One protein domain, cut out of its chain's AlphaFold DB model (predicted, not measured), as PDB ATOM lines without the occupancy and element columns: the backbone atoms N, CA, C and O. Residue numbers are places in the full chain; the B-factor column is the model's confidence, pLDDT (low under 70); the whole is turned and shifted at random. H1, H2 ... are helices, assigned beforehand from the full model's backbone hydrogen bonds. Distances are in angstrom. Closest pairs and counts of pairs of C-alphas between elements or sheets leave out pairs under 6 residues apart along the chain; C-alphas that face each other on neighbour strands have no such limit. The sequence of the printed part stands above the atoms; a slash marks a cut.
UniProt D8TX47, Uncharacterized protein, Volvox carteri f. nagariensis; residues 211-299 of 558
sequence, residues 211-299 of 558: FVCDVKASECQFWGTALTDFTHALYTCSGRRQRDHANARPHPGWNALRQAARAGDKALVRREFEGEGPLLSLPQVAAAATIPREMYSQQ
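What this domain is: This is residues 211 to 299 of the 558 residues of an uncharacterized protein of Volvox carteri f. nagariensis (UniProt D8TX47). Little regular structure is here: a long looping stretch, residues 211 to 251, leads into a small helical hairpin of H1 and H2, then short H3 and a tail, residues 292 to 299, that sticks out. The printed part has 89 residues, 24 of them in three named helices, all helix, with no named strand. It is only just loose, close to compact, with a radius of gyration of the C-alphas of 14.9 A, and spans 55 by 31 by 20 A.

How they stand to each other: Past residue 251, look for H1, residues 252 to 262, and H2, residues 266 to 273. This hairpin touches, closest at the C-alphas of Leu 257 and Val 269, 5.9 A, at a shallow tilt of 29 degrees, opposite ways. H3, residues 284 to 288, is close to but not clearly touching H1; the closest C-alphas, Gly 253 and Val 285, are 6.5 A apart. H2 and H3 are apart. In H1, H2 and H3, every O i to N i+4 pair is within hydrogen-bond range.

Where its parts are: Find C-alpha 252 at (196.427, 90.707, 95.495); H1 runs 15.2 A from there. H2 measures 10.5 A and H3 5.9 A, ending at C-alpha 288, (197.421, 87.084, 87.760).

The domain as a whole: Without the free tail, the body spans 37 by 30 by 20 A. The printed part has no cut and no long link between helices. Confidence is under 70 at residues 227 to 241 and 279 to 296.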
ATOM      1  N   PHE A 211     199.624 100.837 104.252       95.62
ATOM      2  CA  PHE A 211     199.806  99.438 103.861       95.62
ATOM      3  C   PHE A 211     200.590  99.280 102.552       95.62
ATOM      4  O   PHE A 211     201.359  98.337 102.414       95.62
ATOM      5  N   VAL A 212     200.409 100.202 101.605       95.88
ATOM      6  CA  VAL A 212     201.016 100.137 100.270       95.88
ATOM      7  C   VAL A 212     202.448 100.657 100.286       95.88
ATOM      8  O   VAL A 212     203.353  99.997  99.795       95.88
ATOM      9  N   CYS A 213     202.670 101.841 100.853       96.25
ATOM     10  CA  CYS A 213     203.972 102.500 100.804       96.25
ATOM     11  C   CYS A 213     204.924 102.075 101.932       96.25
ATOM     12  O   CYS A 213     206.105 102.386 101.840       96.25
ATOM     13  N   ASP A 214     204.432 101.388 102.971       95.62
ATOM     14  CA  ASP A 214     205.206 100.996 104.163       95.62
ATOM     15  C   ASP A 214     205.849 102.198 104.896       95.62
ATOM     16  O   ASP A 214     206.908 102.090 105.506       95.62
ATOM     17  N   VAL A 215     205.188 103.359 104.830       96.81
ATOM     18  CA  VAL A 215     205.556 104.606 105.526       96.81
ATOM     19  C   VAL A 215     204.434 105.029 106.470       96.81
ATOM     20  O   VAL A 215     203.310 104.530 106.349       96.81
ATOM     21  N   LYS A 216     204.696 105.964 107.389       97.56
ATOM     22  CA  LYS A 216     203.644 106.530 108.248       97.56
ATOM     23  C   LYS A 216     202.523 107.128 107.399       97.56
ATOM     24  O   LYS A 216     202.782 107.717 106.351       97.56
ATOM     25  N   ALA A 217     201.276 106.977 107.841       97.00
ATOM     26  CA  ALA A 217     200.112 107.465 107.100       97.00
ATOM     27  C   ALA A 217     200.203 108.976 106.817       97.00
ATOM     28  O   ALA A 217     199.946 109.398 105.694       97.00
ATOM     29  N   SER A 218     200.685 109.758 107.789       96.38
ATOM     30  CA  SER A 218     200.921 111.204 107.668       96.38
ATOM     31  C   SER A 218     201.989 111.600 106.638       96.38
ATOM     32  O   SER A 218     201.982 112.725 106.153       96.38
ATOM     33  N   GLU A 219     202.899 110.691 106.284       96.75
ATOM     34  CA  GLU A 219     203.970 110.917 105.303       96.75
ATOM     35  C   GLU A 219     203.597 110.394 103.904       96.75
ATOM     36  O   GLU A 219     204.323 110.601 102.925       96.75
ATOM     37  N   CYS A 220     202.469 109.689 103.780       96.44
ATOM     38  CA  CYS A 220     202.035 109.107 102.523       96.44
ATOM     39  C   CYS A 220     201.313 110.147 101.655       96.44
ATOM     40  O   CYS A 220     200.212 110.588 101.962       96.44
ATOM     41  N   GLN A 221     201.901 110.470 100.500       94.69
ATOM     42  CA  GLN A 221     201.350 111.439  99.538       94.69
ATOM     43  C   GLN A 221     200.022 111.008  98.894       94.69
ATOM     44  O   GLN A 221     199.347 111.832  98.291       94.69
ATOM     45  N   PHE A 222     199.671 109.724  98.985       93.06
ATOM     46  CA  PHE A 222     198.493 109.121  98.349       93.06
ATOM     47  C   PHE A 222     197.398 108.755  99.364       93.06
ATOM     48  O   PHE A 222     196.500 107.961  99.075       93.06
ATOM     49  N   TRP A 223     197.522 109.258 100.593       94.81
ATOM     50  CA  TRP A 223     196.612 108.961 101.688       94.81
ATOM     51  C   TRP A 223     195.454 109.954 101.739       94.81
ATOM     52  O   TRP A 223     195.680 111.157 101.843       94.81
ATOM     53  N   GLY A 224     194.209 109.471 101.690       90.75
ATOM     54  CA  GLY A 224     193.017 110.320 101.813       90.75
ATOM     55  C   GLY A 224     192.801 111.274 100.630       90.75
ATOM     56  O   GLY A 224     191.874 112.081 100.624       90.75
ATOM     57  N   THR A 225     193.640 111.183  99.603       86.69
ATOM     58  CA  THR A 225     193.631 112.038  98.414       86.69
ATOM     59  C   THR A 225     192.413 111.819  97.520       86.69
ATOM     60  O   THR A 225     192.154 112.631  96.636       86.69
ATOM     61  N   ALA A 226     191.611 110.770  97.743       76.25
ATOM     62  CA  ALA A 226     190.362 110.599  97.002       76.25
ATOM     63  C   ALA A 226     189.284 111.639  97.372       76.25
ATOM     64  O   ALA A 226     188.277 111.728  96.667       76.25
ATOM     65  N   LEU A 227     189.476 112.418  98.445       67.00
ATOM     66  CA  LEU A 227     188.522 113.435  98.910       67.00
ATOM     67  C   LEU A 227     188.737 114.816  98.290       67.00
ATOM     68  O   LEU A 227     187.784 115.576  98.180       67.00
ATOM     69  N   THR A 228     189.962 115.171  97.899       65.25
ATOM     70  CA  THR A 228     190.289 116.560  97.534       65.25
ATOM     71  C   THR A 228     189.873 116.937  96.108       65.25
ATOM     72  O   THR A 228     189.662 118.115  95.831       65.25
ATOM     73  N   ASP A 229     189.657 115.958  95.223       64.19
ATOM     74  CA  ASP A 229     189.176 116.172  93.848       64.19
ATOM     75  C   ASP A 229     187.634 116.214  93.785       64.19
ATOM     76  O   ASP A 229     186.980 115.423  93.095       64.19
ATOM     77  N   PHE A 230     187.018 117.165  94.498       57.34
ATOM     78  CA  PHE A 230     185.559 117.374  94.480       57.34
ATOM     79  C   PHE A 230     184.997 117.640  93.071       57.34
ATOM     80  O   PHE A 230     183.823 117.385  92.807       57.34
ATOM     81  N   THR A 231     185.827 118.104  92.135       54.62
ATOM     82  CA  THR A 231     185.415 118.466  90.774       54.62
ATOM     83  C   THR A 231     185.109 117.269  89.874       54.62
ATOM     84  O   THR A 231     184.363 117.426  88.910       54.62
ATOM     85  N   HIS A 232     185.592 116.060  90.188       52.38
ATOM     86  CA  HIS A 232     185.310 114.839  89.409       52.38
ATOM     87  C   HIS A 232     184.442 113.806  90.160       52.38
ATOM     88  O   HIS A 232     184.186 112.714  89.645       52.38
ATOM     89  N   ALA A 233     183.942 114.157  91.352       49.00
ATOM     90  CA  ALA A 233     183.316 113.229  92.294       49.00
ATOM     91  C   ALA A 233     181.947 112.650  91.867       49.00
ATOM     92  O   ALA A 233     181.512 111.629  92.404       49.00
ATOM     93  N   LEU A 234     181.253 113.282  90.914       51.78
ATOM     94  CA  LEU A 234     179.821 113.036  90.698       51.78
ATOM     95  C   LEU A 234     179.456 112.026  89.598       51.78
ATOM     96  O   LEU A 234     178.344 111.515  89.645       51.78
ATOM     97  N   TYR A 235     180.336 111.685  88.641       47.56
ATOM     98  CA  TYR A 235     179.898 110.869  87.485       47.56
ATOM     99  C   TYR A 235     180.786 109.687  87.055       47.56
ATOM    100  O   TYR A 235     180.320 108.847  86.288       47.56
ATOM    101  N   THR A 236     182.016 109.531  87.559       50.59
ATOM    102  CA  THR A 236     182.905 108.397  87.182       50.59
ATOM    103  C   THR A 236     183.653 107.764  88.369       50.59
ATOM    104  O   THR A 236     184.634 107.039  88.203       50.59
ATOM    105  N   CYS A 237     183.174 108.001  89.594       50.84
ATOM    106  CA  CYS A 237     183.933 107.802  90.834       50.84
ATOM    107  C   CYS A 237     184.110 106.366  91.352       50.84
ATOM    108  O   CYS A 237     184.820 106.177  92.343       50.84
ATOM    109  N   SER A 238     183.528 105.348  90.718       56.94
ATOM    110  CA  SER A 238     183.661 103.957  91.177       56.94
ATOM    111  C   SER A 238     185.104 103.433  91.102       56.94
ATOM    112  O   SER A 238     185.472 102.566  91.889       56.94
ATOM    113  N   GLY A 239     185.946 103.990  90.222       58.88
ATOM    114  CA  GLY A 239     187.338 103.555  90.062       58.88
ATOM    115  C   GLY A 239     188.349 104.220  91.004       58.88
ATOM    116  O   GLY A 239     189.265 103.550  91.466       58.88
ATOM    117  N   ARG A 240     188.205 105.520  91.313       62.00
ATOM    118  CA  ARG A 240     189.211 106.260  92.109       62.00
ATOM    119  C   ARG A 240     189.141 105.954  93.604       62.00
ATOM    120  O   ARG A 240     190.177 105.870  94.251       62.00
ATOM    121  N   ARG A 241     187.943 105.699  94.145       61.19
ATOM    122  CA  ARG A 241     187.771 105.352  95.573       61.19
ATOM    123  C   ARG A 241     188.467 104.042  95.950       61.19
ATOM    124  O   ARG A 241     188.948 103.906  97.070       61.19
ATOM    125  N   GLN A 242     188.576 103.115  94.996       70.00
ATOM    126  CA  GLN A 242     189.286 101.846  95.171       70.00
ATOM    127  C   GLN A 242     190.810 101.998  95.205       70.00
ATOM    128  O   GLN A 242     191.478 101.031  95.551       70.00
ATOM    129  N   ARG A 243     191.357 103.167  94.840       83.69
ATOM    130  CA  ARG A 243     192.805 103.424  94.775       83.69
ATOM    131  C   ARG A 243     193.313 104.336  95.894       83.69
ATOM    132  O   ARG A 243     194.496 104.648  95.916       83.69
ATOM    133  N   ASP A 244     192.458 104.738  96.834       89.56
ATOM    134  CA  ASP A 244     192.916 105.469  98.016       89.56
ATOM    135  C   ASP A 244     193.697 104.530  98.942       89.56
ATOM    136  O   ASP A 244     193.192 103.478  99.349       89.56
ATOM    137  N   HIS A 245     194.924 104.913  99.296       93.12
ATOM    138  CA  HIS A 245     195.759 104.120 100.192       93.12
ATOM    139  C   HIS A 245     195.172 104.017 101.606       93.12
ATOM    140  O   HIS A 245     195.443 103.031 102.294       93.12
ATOM    141  N   ALA A 246     194.335 104.972 102.026       93.31
ATOM    142  CA  ALA A 246     193.607 104.902 103.293       93.31
ATOM    143  C   ALA A 246     192.597 103.737 103.321       93.31
ATOM    144  O   ALA A 246     192.305 103.181 104.378       93.31
ATOM    145  N   ASN A 247     192.111 103.322 102.147       91.00
ATOM    146  CA  ASN A 247     191.202 102.189 101.972       91.00
ATOM    147  C   ASN A 247     191.928 100.894 101.578       91.00
ATOM    148  O   ASN A 247     191.268  99.880 101.327       91.00
ATOM    149  N   ALA A 248     193.263 100.907 101.496       91.38
ATOM    150  CA  ALA A 248     194.034  99.744 101.085       91.38
ATOM    151  C   ALA A 248     193.876  98.596 102.089       91.38
ATOM    152  O   ALA A 248     193.957  98.769 103.307       91.38
ATOM    153  N   ARG A 249     193.666  97.391 101.557       89.00
ATOM    154  CA  ARG A 249     193.507  96.155 102.333       89.00
ATOM    155  C   ARG A 249     194.415  95.068 101.779       89.00
ATOM    156  O   ARG A 249     194.818  95.171 100.619       89.00
ATOM    157  N   PRO A 250     194.678  94.001 102.550       89.44
ATOM    158  CA  PRO A 250     195.325  92.804 102.029       89.44
ATOM    159  C   PRO A 250     194.501  92.204 100.877       89.44
ATOM    160  O   PRO A 250     193.534  91.478 101.082       89.44
ATOM    161  N   HIS A 251     194.863  92.556  99.648       89.12
ATOM    162  CA  HIS A 251     194.263  92.083  98.404       89.12
ATOM    163  C   HIS A 251     195.389  91.932  97.372       89.12
ATOM    164  O   HIS A 251     196.318  92.744  97.403       89.12
ATOM    165  N   PRO A 252     195.340  90.956  96.446       90.00
ATOM    166  CA  PRO A 252     196.427  90.707  95.495       90.00
ATOM    167  C   PRO A 252     196.949  91.957  94.768       90.00
ATOM    168  O   PRO A 252     198.156  92.177  94.736       90.00
ATOM    169  N   GLY A 253     196.057  92.827  94.280       90.25
ATOM    170  CA  GLY A 253     196.456  94.087  93.630       90.25
ATOM    171  C   GLY A 253     197.212  95.050  94.558       90.25
ATOM    172  O   GLY A 253     198.261  95.574  94.194       90.25
ATOM    173  N   TRP A 254     196.744  95.219  95.800       91.94
ATOM    174  CA  TRP A 254     197.425  96.047  96.800       91.94
ATOM    175  C   TRP A 254     198.755  95.444  97.257       91.94
ATOM    176  O   TRP A 254     199.717  96.175  97.471       91.94
ATOM    177  N   ASN A 255     198.837  94.116  97.365       93.75
ATOM    178  CA  ASN A 255     200.077  93.420  97.700       93.75
ATOM    179  C   ASN A 255     201.131  93.593  96.601       93.75
ATOM    180  O   ASN A 255     202.295  93.816  96.924       93.75
ATOM    181  N   ALA A 256     200.734  93.545  95.325       93.31
ATOM    182  CA  ALA A 256     201.633  93.808  94.203       93.31
ATOM    183  C   ALA A 256     202.176  95.245  94.241       93.31
ATOM    184  O   ALA A 256     203.382  95.453  94.120       93.31
ATOM    185  N   LEU A 257     201.313  96.233  94.507       94.25
ATOM    186  CA  LEU A 257     201.741  97.625  94.689       94.25
ATOM    187  C   LEU A 257     202.659  97.797  95.898       94.25
ATOM    188  O   LEU A 257     203.644  98.525  95.816       94.25
ATOM    189  N   ARG A 258     202.381  97.094  97.000       95.50
ATOM    190  CA  ARG A 258     203.243  97.096  98.186       95.50
ATOM    191  C   ARG A 258     204.623  96.519  97.889       95.50
ATOM    192  O   ARG A 258     205.632  97.077  98.313       95.50
ATOM    193  N   GLN A 259     204.684  95.412  97.157       95.88
ATOM    194  CA  GLN A 259     205.951  94.818  96.727       95.88
ATOM    195  C   GLN A 259     206.718  95.762  95.799       95.88
ATOM    196  O   GLN A 259     207.911  95.963  96.007       95.88
ATOM    197  N   ALA A 260     206.040  96.401  94.844       94.94
ATOM    198  CA  ALA A 260     206.647  97.399  93.968       94.94
ATOM    199  C   ALA A 260     207.190  98.606  94.750       94.94
ATOM    200  O   ALA A 260     208.321  99.030  94.521       94.94
ATOM    201  N   ALA A 261     206.434  99.109  95.732       95.56
ATOM    202  CA  ALA A 261     206.879 100.182  96.618       95.56
ATOM    203  C   ALA A 261     208.154  99.796  97.383       95.56
ATOM    204  O   ALA A 261     209.111 100.569  97.414       95.56
ATOM    205  N   ARG A 262     208.198  98.576  97.943       95.75
ATOM    206  CA  ARG A 262     209.377  98.027  98.637       95.75
ATOM    207  C   ARG A 262     210.570  97.807  97.710       95.75
ATOM    208  O   ARG A 262     211.703  98.010  98.130       95.75
ATOM    209  N   ALA A 263     210.319  97.442  96.457       96.75
ATOM    210  CA  ALA A 263     211.341  97.357  95.418       96.75
ATOM    211  C   ALA A 263     211.844  98.741  94.952       96.75
ATOM    212  O   ALA A 263     212.767  98.817  94.146       96.75
ATOM    213  N   GLY A 264     211.255  99.836  95.448       96.00
ATOM    214  CA  GLY A 264     211.616 101.203  95.080       96.00
ATOM    215  C   GLY A 264     210.935 101.717  93.810       96.00
ATOM    216  O   GLY A 264     211.205 102.849  93.404       96.00
ATOM    217  N   ASP A 265     210.016 100.955  93.206       96.12
ATOM    218  CA  ASP A 265     209.260 101.364  92.016       96.12
ATOM    219  C   ASP A 265     208.100 102.305  92.383       96.12
ATOM    220  O   ASP A 265     206.907 102.001  92.280       96.12
ATOM    221  N   LYS A 266     208.471 103.506  92.838       94.19
ATOM    222  CA  LYS A 266     207.529 104.583  93.177       94.19
ATOM    223  C   LYS A 266     206.740 105.063  91.953       94.19
ATOM    224  O   LYS A 266     205.644 105.598  92.114       94.19
ATOM    225  N   ALA A 267     207.277 104.877  90.745       94.38
ATOM    226  CA  ALA A 267     206.634 105.279  89.499       94.38
ATOM    227  C   ALA A 267     205.434 104.384  89.168       94.38
ATOM    228  O   ALA A 267     204.392 104.889  88.749       94.38
ATOM    229  N   LEU A 268     205.539 103.070  89.390       93.62
ATOM    230  CA  LEU A 268     204.401 102.161  89.253       93.62
ATOM    231  C   LEU A 268     203.298 102.476  90.264       93.62
ATOM    232  O   LEU A 268     202.139 102.568  89.870       93.62
ATOM    233  N   VAL A 269     203.660 102.703  91.531       93.81
ATOM    234  CA  VAL A 269     202.696 103.068  92.585       93.81
ATOM    235  C   VAL A 269     201.955 104.355  92.222       93.81
ATOM    236  O   VAL A 269     200.730 104.393  92.296       93.81
ATOM    237  N   ARG A 270     202.681 105.384  91.762       92.94
ATOM    238  CA  ARG A 270     202.089 106.652  91.320       92.94
ATOM    239  C   ARG A 270     201.158 106.472  90.118       92.94
ATOM    240  O   ARG A 270     200.019 106.917  90.190       92.94
ATOM    241  N   ARG A 271     201.600 105.786  89.056       91.62
ATOM    242  CA  ARG A 271     200.757 105.528  87.871       91.62
ATOM    243  C   ARG A 271     199.488 104.772  88.236       91.62
ATOM    244  O   ARG A 271     198.416 105.077  87.724       91.62
ATOM    245  N   GLU A 272     199.591 103.778  89.118       90.94
ATOM    246  CA  GLU A 272     198.408 103.074  89.594       90.94
ATOM    247  C   GLU A 272     197.483 104.018  90.353       90.94
ATOM    248  O   GLU A 272     196.296 104.060  90.053       90.94
ATOM    249  N   PHE A 273     198.002 104.821  91.275       88.06
ATOM    250  CA  PHE A 273     197.194 105.792  92.002       88.06
ATOM    251  C   PHE A 273     196.476 106.785  91.062       88.06
ATOM    252  O   PHE A 273     195.273 107.013  91.195       88.06
ATOM    253  N   GLU A 274     197.175 107.289  90.045       87.62
ATOM    254  CA  GLU A 274     196.654 108.219  89.031       87.62
ATOM    255  C   GLU A 274     195.626 107.581  88.074       87.62
ATOM    256  O   GLU A 274     194.979 108.276  87.289       87.62
ATOM    257  N   GLY A 275     195.411 106.265  88.160       85.44
ATOM    258  CA  GLY A 275     194.470 105.542  87.305       85.44
ATOM    259  C   GLY A 275     195.068 105.042  85.987       85.44
ATOM    260  O   GLY A 275     194.344 104.454  85.186       85.44
ATOM    261  N   GLU A 276     196.363 105.256  85.761       86.56
ATOM    262  CA  GLU A 276     197.089 104.855  84.548       86.56
ATOM    263  C   GLU A 276     197.693 103.448  84.650       86.56
ATOM    264  O   GLU A 276     198.102 102.855  83.649       86.56
ATOM    265  N   GLY A 277     197.782 102.913  85.867       80.19
ATOM    266  CA  GLY A 277     198.399 101.624  86.124       80.19
ATOM    267  C   GLY A 277     197.479 100.421  85.837       80.19
ATOM    268  O   GLY A 277     196.246 100.522  85.921       80.19
ATOM    269  N   PRO A 278     198.074  99.264  85.486       74.81
ATOM    270  CA  PRO A 278     197.344  98.059  85.096       74.81
ATOM    271  C   PRO A 278     196.796  97.243  86.282       74.81
ATOM    272  O   PRO A 278     195.881  96.438  86.092       74.81
ATOM    273  N   LEU A 279     197.337  97.421  87.492       66.19
ATOM    274  CA  LEU A 279     197.268  96.460  88.601       66.19
ATOM    275  C   LEU A 279     195.953  96.446  89.380       66.19
ATOM    276  O   LEU A 279     195.735  95.509  90.135       66.19
ATOM    277  N   LEU A 280     195.079  97.438  89.241       66.06
ATOM    278  CA  LEU A 280     193.742  97.442  89.854       66.06
ATOM    279  C   LEU A 280     192.629  97.436  88.802       66.06
ATOM    280  O   LEU A 280     191.447  97.395  89.142       66.06
ATOM    281  N   SER A 281     192.984  97.434  87.512       63.03
ATOM    282  CA  SER A 281     192.016  97.202  86.445       63.03
ATOM    283  C   SER A 281     191.629  95.713  86.422       63.03
ATOM    284  O   SER A 281     192.438  94.809  86.214       63.03
ATOM    285  N   LEU A 282     190.361  95.466  86.739       51.69
ATOM    286  CA  LEU A 282     189.794  94.204  87.219       51.69
ATOM    287  C   LEU A 282     189.747  92.958  86.289       51.69
ATOM    288  O   LEU A 282     189.192  91.963  86.744       51.69
ATOM    289  N   PRO A 283     190.331  92.873  85.072       51.56
ATOM    290  CA  PRO A 283     190.480  91.569  84.401       51.56
ATOM    291  C   PRO A 283     191.842  90.894  84.630       51.56
ATOM    292  O   PRO A 283     191.916  89.670  84.728       51.56
ATOM    293  N   GLN A 284     192.934  91.660  84.714       48.88
ATOM    294  CA  GLN A 284     194.283  91.076  84.713       48.88
ATOM    295  C   GLN A 284     194.727  90.578  86.082       48.88
ATOM    296  O   GLN A 284     195.468  89.608  86.139       48.88
ATOM    297  N   VAL A 285     194.225  91.145  87.181       47.59
ATOM    298  CA  VAL A 285     194.466  90.578  88.518       47.59
ATOM    299  C   VAL A 285     193.640  89.321  88.737       47.59
ATOM    300  O   VAL A 285     194.094  88.447  89.445       47.59
ATOM    301  N   ALA A 286     192.477  89.152  88.101       49.03
ATOM    302  CA  ALA A 286     191.820  87.843  88.100       49.03
ATOM    303  C   ALA A 286     192.681  86.804  87.352       49.03
ATOM    304  O   ALA A 286     192.792  85.668  87.796       49.03
ATOM    305  N   ALA A 287     193.363  87.219  86.276       46.69
ATOM    306  CA  ALA A 287     194.295  86.371  85.531       46.69
ATOM    307  C   ALA A 287     195.668  86.174  86.218       46.69
ATOM    308  O   ALA A 287     196.275  85.127  86.022       46.69
ATOM    309  N   ALA A 288     196.137  87.121  87.039       41.97
ATOM    310  CA  ALA A 288     197.421  87.084  87.760       41.97
ATOM    311  C   ALA A 288     197.294  86.701  89.254       41.97
ATOM    312  O   ALA A 288     198.291  86.404  89.904       41.97
ATOM    313  N   ALA A 289     196.074  86.691  89.805       41.28
ATOM    314  CA  ALA A 289     195.699  86.028  91.058       41.28
ATOM    315  C   ALA A 289     195.223  84.587  90.823       41.28
ATOM    316  O   ALA A 289     195.124  83.818  91.779       41.28
ATOM    317  N   THR A 290     195.140  84.143  89.563       41.53
ATOM    318  CA  THR A 290     195.929  82.955  89.233       41.53
ATOM    319  C   THR A 290     197.384  83.312  89.541       41.53
ATOM    320  O   THR A 290     198.161  83.672  88.662       41.53
ATOM    321  N   ILE A 291     197.756  83.161  90.824       41.16
ATOM    322  CA  ILE A 291     199.061  82.609  91.211       41.16
ATOM    323  C   ILE A 291     199.427  81.654  90.083       41.16
ATOM    324  O   ILE A 291     198.505  80.941  89.655       41.16
ATOM    325  N   PRO A 292     200.672  81.613  89.573       42.19
ATOM    326  CA  PRO A 292     201.056  80.506  88.732       42.19
ATOM    327  C   PRO A 292     200.521  79.266  89.430       42.19
ATOM    328  O   PRO A 292     201.028  78.824  90.454       42.19
ATOM    329  N   ARG A 293     199.475  78.677  88.853       45.75
ATOM    330  CA  ARG A 293     199.141  77.289  89.065       45.75
ATOM    331  C   ARG A 293     200.208  76.522  88.278       45.75
ATOM    332  O   ARG A 293     199.877  75.586  87.565       45.75
ATOM    333  N   GLU A 294     201.475  76.978  88.360       49.78
ATOM    334  CA  GLU A 294     202.623  76.124  88.514       49.78
ATOM    335  C   GLU A 294     202.130  75.101  89.489       49.78
ATOM    336  O   GLU A 294     201.785  75.361  90.644       49.78
ATOM    337  N   MET A 295     201.817  73.996  88.845       49.19
ATOM    338  CA  MET A 295     201.256  72.840  89.439       49.19
ATOM    339  C   MET A 295     202.137  72.598  90.649       49.19
ATOM    340  O   MET A 295     203.268  72.155  90.484       49.19
ATOM    341  N   TYR A 296     201.597  72.806  91.854       59.66
ATOM    342  CA  TYR A 296     201.813  71.761  92.829       59.66
ATOM    343  C   TYR A 296     201.479  70.510  92.048       59.66
ATOM    344  O   TYR A 296     200.330  70.322  91.611       59.66
ATOM    345  N   SER A 297     202.525  69.759  91.714       80.00
ATOM    346  CA  SER A 297     202.363  68.484  91.057       80.00
ATOM    347  C   SER A 297     201.271  67.783  91.851       80.00
ATOM    348  O   SER A 297     201.158  67.950  93.071       80.00
ATOM    349  N   GLN A 298     200.378  67.057  91.186       87.88
ATOM    350  CA  GLN A 298     199.266  66.427  91.900       87.88
ATOM    351  C   GLN A 298     199.771  65.596  93.111       87.88
ATOM    352  O   GLN A 298     199.052  65.399  94.088       87.88
ATOM    353  N   GLN A 299     201.041  65.180  93.055       90.25
ATOM    354  CA  GLN A 299     201.844  64.611  94.125       90.25
ATOM    355  C   GLN A 299     202.116  65.551  95.317       90.25
ATOM    356  O   GLN A 299     201.862  65.140  96.445       90.25
TER     357      GLN A 299